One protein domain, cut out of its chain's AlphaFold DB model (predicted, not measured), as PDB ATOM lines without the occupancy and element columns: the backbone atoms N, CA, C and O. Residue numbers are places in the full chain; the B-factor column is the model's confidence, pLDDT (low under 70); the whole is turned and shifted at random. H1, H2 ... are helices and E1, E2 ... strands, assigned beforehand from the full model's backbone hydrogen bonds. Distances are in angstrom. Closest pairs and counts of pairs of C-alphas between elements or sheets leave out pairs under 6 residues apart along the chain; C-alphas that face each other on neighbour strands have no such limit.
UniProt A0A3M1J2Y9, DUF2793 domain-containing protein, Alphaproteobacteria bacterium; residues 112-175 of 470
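Overview. This is residues 112 to 175 of the 470 residues of the protein "DUF2793 domain-containing protein" of Alphaproteobacteria bacterium (UniProt A0A3M1J2Y9). With little regular structure, this is a small sheet of two hairpins, E1 with E2 and E3 with E4, curled like part of a barrel, with a short helix, H1, off its E1 edge. The printed part has 64 residues, 23 in named elements, in the order H1 E1 E2 E3 E4; the class is mixed, and the antiparallel sheet runs E1 E2 E4 E3. It is compact, radius of gyration of the C-alphas 10.5 A, spanning 28 by 27 by 22 A.

Along the chain. H1, residues 112 to 118, starts at C-alpha 112 (-31.162, 20.835, 25.646). E1 is residues 139 to 142; E2, 145 to 149, is 13.6 A long; E3 is 163 to 165; E4, 171 to 174, ends at C-alpha 174 (-14.263, 31.653, 36.690).

Arrangement. Within hydrogen-bond range are N 140 and O 147 across the neighbours E1 and E2, at 2.9 A, N 173 and O 148 across E2 and E4, at 2.8 A, and N 172 and O 164 across E4 and E3, at 2.8 A. H1, with every O i to N i+4 pair within hydrogen-bond range, is only just not on the sheet, with 4 pairs of C-alphas within 10 A.

Size, cuts and confidence. The printed part has no cut. The links H1 to E1 and E2 to E3 are long. Residues 112 to 119 are among those under pLDDT 70.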
ATOM      1  N   GLU A 112     -32.600  20.607  25.786       64.12
ATOM      2  CA  GLU A 112     -31.162  20.835  25.646       64.12
ATOM      3  C   GLU A 112     -30.776  22.248  26.093       64.12
ATOM      4  O   GLU A 112     -29.860  22.412  26.887       64.12
ATOM      5  N   THR A 113     -31.547  23.264  25.696       58.62
ATOM      6  CA  THR A 113     -31.348  24.647  26.157       58.62
ATOM      7  C   THR A 113     -31.606  24.778  27.658       58.62
ATOM      8  O   THR A 113     -30.859  25.455  28.356       58.62
ATOM      9  N   LEU A 114     -32.656  24.150  28.196       53.44
ATOM     10  CA  LEU A 114     -32.961  24.188  29.629       53.44
ATOM     11  C   LEU A 114     -31.884  23.482  30.449       53.44
ATOM     12  O   LEU A 114     -31.515  23.992  31.502       53.44
ATOM     13  N   THR A 115     -31.378  22.337  29.996       57.25
ATOM     14  CA  THR A 115     -30.325  21.618  30.710       57.25
ATOM     15  C   THR A 115     -29.012  22.381  30.635       57.25
ATOM     16  O   THR A 115     -28.375  22.572  31.664       57.25
ATOM     17  N   SER A 116     -28.650  22.908  29.468       59.66
ATOM     18  CA  SER A 116     -27.368  23.570  29.239       59.66
ATOM     19  C   SER A 116     -27.279  25.006  29.785       59.66
ATOM     20  O   SER A 116     -26.180  25.501  30.057       59.66
ATOM     21  N   THR A 117     -28.422  25.682  29.975       57.78
ATOM     22  CA  THR A 117     -28.499  27.010  30.619       57.78
ATOM     23  C   THR A 117     -28.731  26.947  32.126       57.78
ATOM     24  O   THR A 117     -28.362  27.891  32.822       57.78
ATOM     25  N   ARG A 118     -29.343  25.873  32.649       50.38
ATOM     26  CA  ARG A 118     -29.657  25.748  34.086       50.38
ATOM     27  C   ARG A 118     -28.708  24.840  34.852       50.38
ATOM     28  O   ARG A 118     -28.628  24.982  36.069       50.38
ATOM     29  N   PHE A 119     -28.010  23.931  34.175       55.75
ATOM     30  CA  PHE A 119     -27.071  23.012  34.805       55.75
ATOM     31  C   PHE A 119     -25.682  23.132  34.169       55.75
ATOM     32  O   PHE A 119     -25.563  23.241  32.947       55.75
ATOM     33  N   PRO A 120     -24.617  23.117  34.984       72.12
ATOM     34  CA  PRO A 120     -23.265  23.138  34.461       72.12
ATOM     35  C   PRO A 120     -22.885  21.792  33.843       72.12
ATOM     36  O   PRO A 120     -23.225  20.737  34.381       72.12
ATOM     37  N   TYR A 121     -22.114  21.830  32.756       80.19
ATOM     38  CA  TYR A 121     -21.399  20.644  32.293       80.19
ATOM     39  C   TYR A 121     -20.319  20.290  33.320       80.19
ATOM     40  O   TYR A 121     -19.474  21.129  33.633       80.19
ATOM     41  N   VAL A 122     -20.350  19.078  33.862       83.88
ATOM     42  CA  VAL A 122     -19.362  18.619  34.845       83.88
ATOM     43  C   VAL A 122     -18.219  17.946  34.097       83.88
ATOM     44  O   VAL A 122     -18.417  16.887  33.512       83.88
ATOM     45  N   LEU A 123     -17.039  18.564  34.122       78.81
ATOM     46  CA  LEU A 123     -15.831  17.993  33.530       78.81
ATOM     47  C   LEU A 123     -15.323  16.835  34.389       78.81
ATOM     48  O   LEU A 123     -15.122  16.999  35.595       78.81
ATOM     49  N   ALA A 124     -15.098  15.683  33.761       74.12
ATOM     50  CA  ALA A 124     -14.455  14.553  34.420       74.12
ATOM     51  C   ALA A 124     -12.936  14.768  34.557       74.12
ATOM     52  O   ALA A 124     -12.318  15.499  33.784       74.12
ATOM     53  N   ASP A 125     -12.314  14.075  35.513       67.44
ATOM     54  CA  ASP A 125     -10.888  14.212  35.858       67.44
ATOM     55  C   ASP A 125      -9.917  13.974  34.685       67.44
ATOM     56  O   ASP A 125      -8.772  14.424  34.719       67.44
ATOM     57  N   ASN A 126     -10.351  13.238  33.661       78.19
ATOM     58  CA  ASN A 126      -9.566  12.878  32.482       78.19
ATOM     59  C   ASN A 126     -10.009  13.598  31.195       78.19
ATOM     60  O   ASN A 126      -9.473  13.290  30.128       78.19
ATOM     61  N   GLU A 127     -10.979  14.510  31.266       80.50
ATOM     62  CA  GLU A 127     -11.449  15.269  30.109       80.50
ATOM     63  C   GLU A 127     -10.626  16.549  29.913       80.50
ATOM     64  O   GLU A 127     -10.475  17.356  30.829       80.50
ATOM     65  N   ASP A 128     -10.121  16.760  28.692       84.75
ATOM     66  CA  ASP A 128      -9.522  18.036  28.297       84.75
ATOM     67  C   ASP A 128     -10.602  18.936  27.670       84.75
ATOM     68  O   ASP A 128     -11.057  18.651  26.554       84.75
ATOM     69  N   PRO A 129     -11.004  20.040  28.325       83.50
ATOM     70  CA  PRO A 129     -12.019  20.945  27.795       83.50
ATOM     71  C   PRO A 129     -11.656  21.541  26.429       83.50
ATOM     72  O   PRO A 129     -12.561  21.827  25.649       83.50
ATOM     73  N   GLN A 130     -10.368  21.657  26.074       89.94
ATOM     74  CA  GLN A 130      -9.947  22.151  24.753       89.94
ATOM     75  C   GLN A 130     -10.282  21.180  23.609       89.94
ATOM     76  O   GLN A 130     -10.185  21.551  22.440       89.94
ATOM     77  N   THR A 131     -10.686  19.948  23.927       91.62
ATOM     78  CA  THR A 131     -11.105  18.930  22.950       91.62
ATOM     79  C   THR A 131     -12.622  18.777  22.839       91.62
ATOM     80  O   THR A 131     -13.100  18.082  21.944       91.62
ATOM     81  N   LEU A 132     -13.384  19.440  23.715       88.12
ATOM     82  CA  LEU A 132     -14.836  19.322  23.800       88.12
ATOM     83  C   LEU A 132     -15.528  20.496  23.103       88.12
ATOM     84  O   LEU A 132     -15.061  21.634  23.167       88.12
ATOM     85  N   ASP A 133     -16.647  20.234  22.429       90.50
ATOM     86  CA  ASP A 133     -17.562  21.278  21.958       90.50
ATOM     87  C   ASP A 133     -18.580  21.558  23.064       90.50
ATOM     88  O   ASP A 133     -19.430  20.721  23.369       90.50
ATOM     89  N   LEU A 134     -18.466  22.731  23.689       86.19
ATOM     90  CA  LEU A 134     -19.323  23.155  24.794       86.19
ATOM     91  C   LEU A 134     -20.222  24.323  24.372       86.19
ATOM     92  O   LEU A 134     -20.709  25.086  25.210       86.19
ATOM     93  N   SER A 135     -20.474  24.466  23.067       83.31
ATOM     94  CA  SER A 135     -21.246  25.570  22.496       83.31
ATOM     95  C   SER A 135     -22.707  25.617  22.958       83.31
ATOM     96  O   SER A 135     -23.334  26.679  22.932       83.31
ATOM     97  N   THR A 136     -23.263  24.515  23.450       77.50
ATOM     98  CA  THR A 136     -24.618  24.507  24.007       77.50
ATOM     99  C   THR A 136     -24.656  24.941  25.471       77.50
ATOM    100  O   THR A 136     -25.690  25.436  25.910       77.50
ATOM    101  N   TYR A 137     -23.548  24.863  26.218       76.25
ATOM    102  CA  TYR A 137     -23.503  25.118  27.663       76.25
ATOM    103  C   TYR A 137     -23.193  26.576  28.017       76.25
ATOM    104  O   TYR A 137     -22.335  27.230  27.418       76.25
ATOM    105  N   TYR A 138     -23.881  27.095  29.037       77.38
ATOM    106  CA  TYR A 138     -23.612  28.425  29.595       77.38
ATOM    107  C   TYR A 138     -22.576  28.395  30.727       77.38
ATOM    108  O   TYR A 138     -21.865  29.376  30.942       77.38
ATOM    109  N   SER A 139     -22.455  27.270  31.432       80.38
ATOM    110  CA  SER A 139     -21.521  27.104  32.547       80.38
ATOM    111  C   SER A 139     -20.899  25.714  32.576       80.38
ATOM    112  O   SER A 139     -21.528  24.743  32.157       80.38
ATOM    113  N   ILE A 140     -19.690  25.625  33.121       83.38
ATOM    114  CA  ILE A 140     -18.937  24.381  33.291       83.38
ATOM    115  C   ILE A 140     -18.423  24.287  34.731       83.38
ATOM    116  O   ILE A 140     -17.994  25.286  35.309       83.38
ATOM    117  N   SER A 141     -18.466  23.093  35.308       79.69
ATOM    118  CA  SER A 141     -17.929  22.787  36.629       79.69
ATOM    119  C   SER A 141     -16.665  21.954  36.472       79.69
ATOM    120  O   SER A 141     -16.682  20.917  35.816       79.69
ATOM    121  N   THR A 142     -15.582  22.391  37.106       72.81
ATOM    122  CA  THR A 142     -14.323  21.647  37.220       72.81
ATOM    123  C   THR A 142     -14.055  21.321  38.692       72.81
ATOM    124  O   THR A 142     -14.753  21.804  39.585       72.81
ATOM    125  N   GLN A 143     -12.980  20.581  38.974       61.38
ATOM    126  CA  GLN A 143     -12.467  20.428  40.344       61.38
ATOM    127  C   GLN A 143     -12.074  21.763  41.005       61.38
ATOM    128  O   GLN A 143     -12.031  21.858  42.228       61.38
ATOM    129  N   THR A 144     -11.766  22.795  40.212       58.97
ATOM    130  CA  THR A 144     -11.311  24.109  40.697       58.97
ATOM    131  C   THR A 144     -12.437  25.133  40.831       58.97
ATOM    132  O   THR A 144     -12.198  26.233  41.333       58.97
ATOM    133  N   GLY A 145     -13.661  24.785  40.421       68.62
ATOM    134  CA  GLY A 145     -14.859  25.592  40.633       68.62
ATOM    135  C   GLY A 145     -15.742  25.733  39.396       68.62
ATOM    136  O   GLY A 145     -15.617  25.001  38.415       68.62
ATOM    137  N   LEU A 146     -16.662  26.693  39.466       76.44
ATOM    138  CA  LEU A 146     -17.658  26.961  38.435       76.44
ATOM    139  C   LEU A 146     -17.201  28.105  37.514       76.44
ATOM    140  O   LEU A 146     -16.741  29.158  37.972       76.44
ATOM    141  N   PHE A 147     -17.340  27.902  36.207       82.19
ATOM    142  CA  PHE A 147     -16.970  28.857  35.166       82.19
ATOM    143  C   PHE A 147     -18.180  29.151  34.284       82.19
ATOM    144  O   PHE A 147     -18.977  28.262  33.990       82.19
ATOM    145  N   TYR A 148     -18.293  30.392  33.825       83.75
ATOM    146  CA  TYR A 148     -19.402  30.872  33.006       83.75
ATOM    147  C   TYR A 148     -18.900  31.390  31.672       83.75
ATOM    148  O   TYR A 148     -17.833  32.001  31.594       83.75
ATOM    149  N   TYR A 149     -19.680  31.162  30.624       87.12
ATOM    150  CA  TYR A 149     -19.370  31.654  29.296       87.12
ATOM    151  C   TYR A 149     -19.339  33.189  29.273       87.12
ATOM    152  O   TYR A 149     -20.330  33.846  29.592       87.12
ATOM    153  N   ASP A 150     -18.208  33.754  28.855       84.56
ATOM    154  CA  ASP A 150     -18.045  35.184  28.614       84.56
ATOM    155  C   ASP A 150     -18.032  35.443  27.106       84.56
ATOM    156  O   ASP A 150     -16.999  35.350  26.442       84.56
ATOM    157  N   ALA A 151     -19.197  35.799  26.562       82.56
ATOM    158  CA  ALA A 151     -19.360  36.089  25.140       82.56
ATOM    159  C   ALA A 151     -18.561  37.314  24.657       82.56
ATOM    160  O   ALA A 151     -18.401  37.500  23.451       82.56
ATOM    161  N   SER A 152     -18.088  38.167  25.573       79.81
ATOM    162  CA  SER A 152     -17.308  39.359  25.232       79.81
ATOM    163  C   SER A 152     -15.812  39.074  25.072       79.81
ATOM    164  O   SER A 152     -15.099  39.879  24.470       79.81
ATOM    165  N   ASP A 153     -15.331  37.926  25.562       80.75
ATOM    166  CA  ASP A 153     -13.923  37.555  25.501       80.75
ATOM    167  C   ASP A 153     -13.633  36.550  24.388       80.75
ATOM    168  O   ASP A 153     -14.019  35.383  24.431       80.75
ATOM    169  N   THR A 154     -12.872  37.009  23.401       88.00
ATOM    170  CA  THR A 154     -12.421  36.200  22.263       88.00
ATOM    171  C   THR A 154     -10.906  36.001  22.238       88.00
ATOM    172  O   THR A 154     -10.380  35.349  21.335       88.00
ATOM    173  N   THR A 155     -10.178  36.545  23.219       86.75
ATOM    174  CA  THR A 155      -8.719  36.721  23.135       86.75
ATOM    175  C   THR A 155      -7.945  36.076  24.271       86.75
ATOM    176  O   THR A 155      -6.804  35.669  24.054       86.75
ATOM    177  N   THR A 156      -8.530  35.950  25.464       87.81
ATOM    178  CA  THR A 156      -7.798  35.409  26.613       87.81
ATOM    179  C   THR A 156      -7.463  33.935  26.385       87.81
ATOM    180  O   THR A 156      -8.278  33.166  25.859       87.81
ATOM    181  N   ALA A 157      -6.225  33.563  26.706       86.75
ATOM    182  CA  ALA A 157      -5.709  32.212  26.521       86.75
ATOM    183  C   ALA A 157      -6.266  31.243  27.576       86.75
ATOM    184  O   ALA A 157      -6.621  31.659  28.677       86.75
ATOM    185  N   HIS A 158      -6.307  29.953  27.233       84.56
ATOM    186  CA  HIS A 158      -6.608  28.884  28.181       84.56
ATOM    187  C   HIS A 158      -5.521  28.830  29.261       84.56
ATOM    188  O   HIS A 158      -4.337  28.750  28.931       84.56
ATOM    189  N   ASP A 159      -5.911  28.844  30.535       77.44
ATOM    190  CA  ASP A 159      -4.980  28.714  31.662       77.44
ATOM    191  C   ASP A 159      -5.343  27.578  32.636       77.44
ATOM    192  O   ASP A 159      -4.583  27.316  33.566       77.44
ATOM    193  N   GLY A 160      -6.486  26.910  32.437       73.25
ATOM    194  CA  GLY A 160      -6.956  25.803  33.277       73.25
ATOM    195  C   GLY A 160      -7.453  26.215  34.672       73.25
ATOM    196  O   GLY A 160      -7.873  25.360  35.452       73.25
ATOM    197  N   VAL A 161      -7.398  27.506  35.019       69.44
ATOM    198  CA  VAL A 161      -7.566  27.996  36.399       69.44
ATOM    199  C   VAL A 161      -8.553  29.156  36.492       69.44
ATOM    200  O   VAL A 161      -9.428  29.142  37.357       69.44
ATOM    201  N   THR A 162      -8.420  30.177  35.647       71.69
ATOM    202  CA  THR A 162      -9.305  31.353  35.617       71.69
ATOM    203  C   THR A 162     -10.071  31.478  34.306       71.69
ATOM    204  O   THR A 162     -11.165  32.047  34.299       71.69
ATOM    205  N   VAL A 163      -9.543  30.888  33.233       83.88
ATOM    206  CA  VAL A 163     -10.125  30.854  31.897       83.88
ATOM    207  C   VAL A 163      -9.976  29.453  31.308       83.88
ATOM    208  O   VAL A 163      -8.872  28.965  31.056       83.88
ATOM    209  N   ILE A 164     -11.116  28.831  31.028       87.19
ATOM    210  CA  ILE A 164     -11.204  27.602  30.246       87.19
ATOM    211  C   ILE A 164     -11.628  27.973  28.831       87.19
ATOM    212  O   ILE A 164     -12.616  28.675  28.631       87.19
ATOM    213  N   VAL A 165     -10.870  27.504  27.849       92.69
ATOM    214  CA  VAL A 165     -11.222  27.602  26.429       92.69
ATOM    215  C   VAL A 165     -11.624  26.225  25.925       92.69
ATOM    216  O   VAL A 165     -10.906  25.265  26.204       92.69
ATOM    217  N   ASP A 166     -12.755  26.142  25.228       93.62
ATOM    218  CA  ASP A 166     -13.226  24.904  24.598       93.62
ATOM    219  C   ASP A 166     -12.673  24.725  23.167       93.62
ATOM    220  O   ASP A 166     -11.966  25.594  22.645       93.62
ATOM    221  N   SER A 167     -13.011  23.614  22.502       94.12
ATOM    222  CA  SER A 167     -12.562  23.347  21.120       94.12
ATOM    223  C   SER A 167     -13.103  24.338  20.081       94.12
ATOM    224  O   SER A 167     -12.497  24.520  19.023       94.12
ATOM    225  N   THR A 168     -14.216  25.016  20.381       91.12
ATOM    226  CA  THR A 168     -14.823  26.036  19.511       91.12
ATOM    227  C   THR A 168     -14.194  27.419  19.701       91.12
ATOM    228  O   THR A 168     -14.453  28.341  18.926       91.12
ATOM    229  N   GLY A 169     -13.337  27.575  20.716       88.75
ATOM    230  CA  GLY A 169     -12.731  28.844  21.092       88.75
ATOM    231  C   GLY A 169     -13.611  29.699  22.009       88.75
ATOM    232  O   GLY A 169     -13.358  30.894  22.154       88.75
ATOM    233  N   ARG A 170     -14.642  29.154  22.653       90.88
ATOM    234  CA  ARG A 170     -15.412  29.885  23.670       90.88
ATOM    235  C   ARG A 170     -14.628  29.980  24.968       90.88
ATOM    236  O   ARG A 170     -13.999  29.017  25.388       90.88
ATOM    237  N   ARG A 171     -14.669  31.153  25.606       91.50
ATOM    238  CA  ARG A 171     -13.994  31.419  26.883       91.50
ATOM    239  C   ARG A 171     -15.005  31.322  28.017       91.50
ATOM    240  O   ARG A 171     -15.956  32.097  28.083       91.50
ATOM    241  N   PHE A 172     -14.772  30.389  28.924       88.06
ATOM    242  CA  PHE A 172     -15.486  30.262  30.182       88.06
ATOM    243  C   PHE A 172     -14.598  30.827  31.283       88.06
ATOM    244  O   PHE A 172     -13.489  30.344  31.510       88.06
ATOM    245  N   LYS A 173     -15.065  31.874  31.956       83.19
ATOM    246  CA  LYS A 173     -14.327  32.533  33.029       83.19
ATOM    247  C   LYS A 173     -14.842  32.091  34.373       83.19
ATOM    248  O   LYS A 173     -16.049  31.979  34.589       83.19
ATOM    249  N   ARG A 174     -13.913  31.896  35.299       73.56
ATOM    250  CA  ARG A 174     -14.263  31.653  36.690       73.56
ATOM    251  C   ARG A 174     -15.014  32.873  37.208       73.56
ATOM    252  O   ARG A 174     -14.534  34.000  37.052       73.56
ATOM    253  N   ALA A 175     -16.169  32.664  37.832       57.38
ATOM    254  CA  ALA A 175     -16.814  33.745  38.559       57.38
ATOM    255  C   ALA A 175     -15.873  34.162  39.697       57.38
ATOM    256  O   ALA A 175     -15.751  33.476  40.706       57.38
TER     257      ALA A 175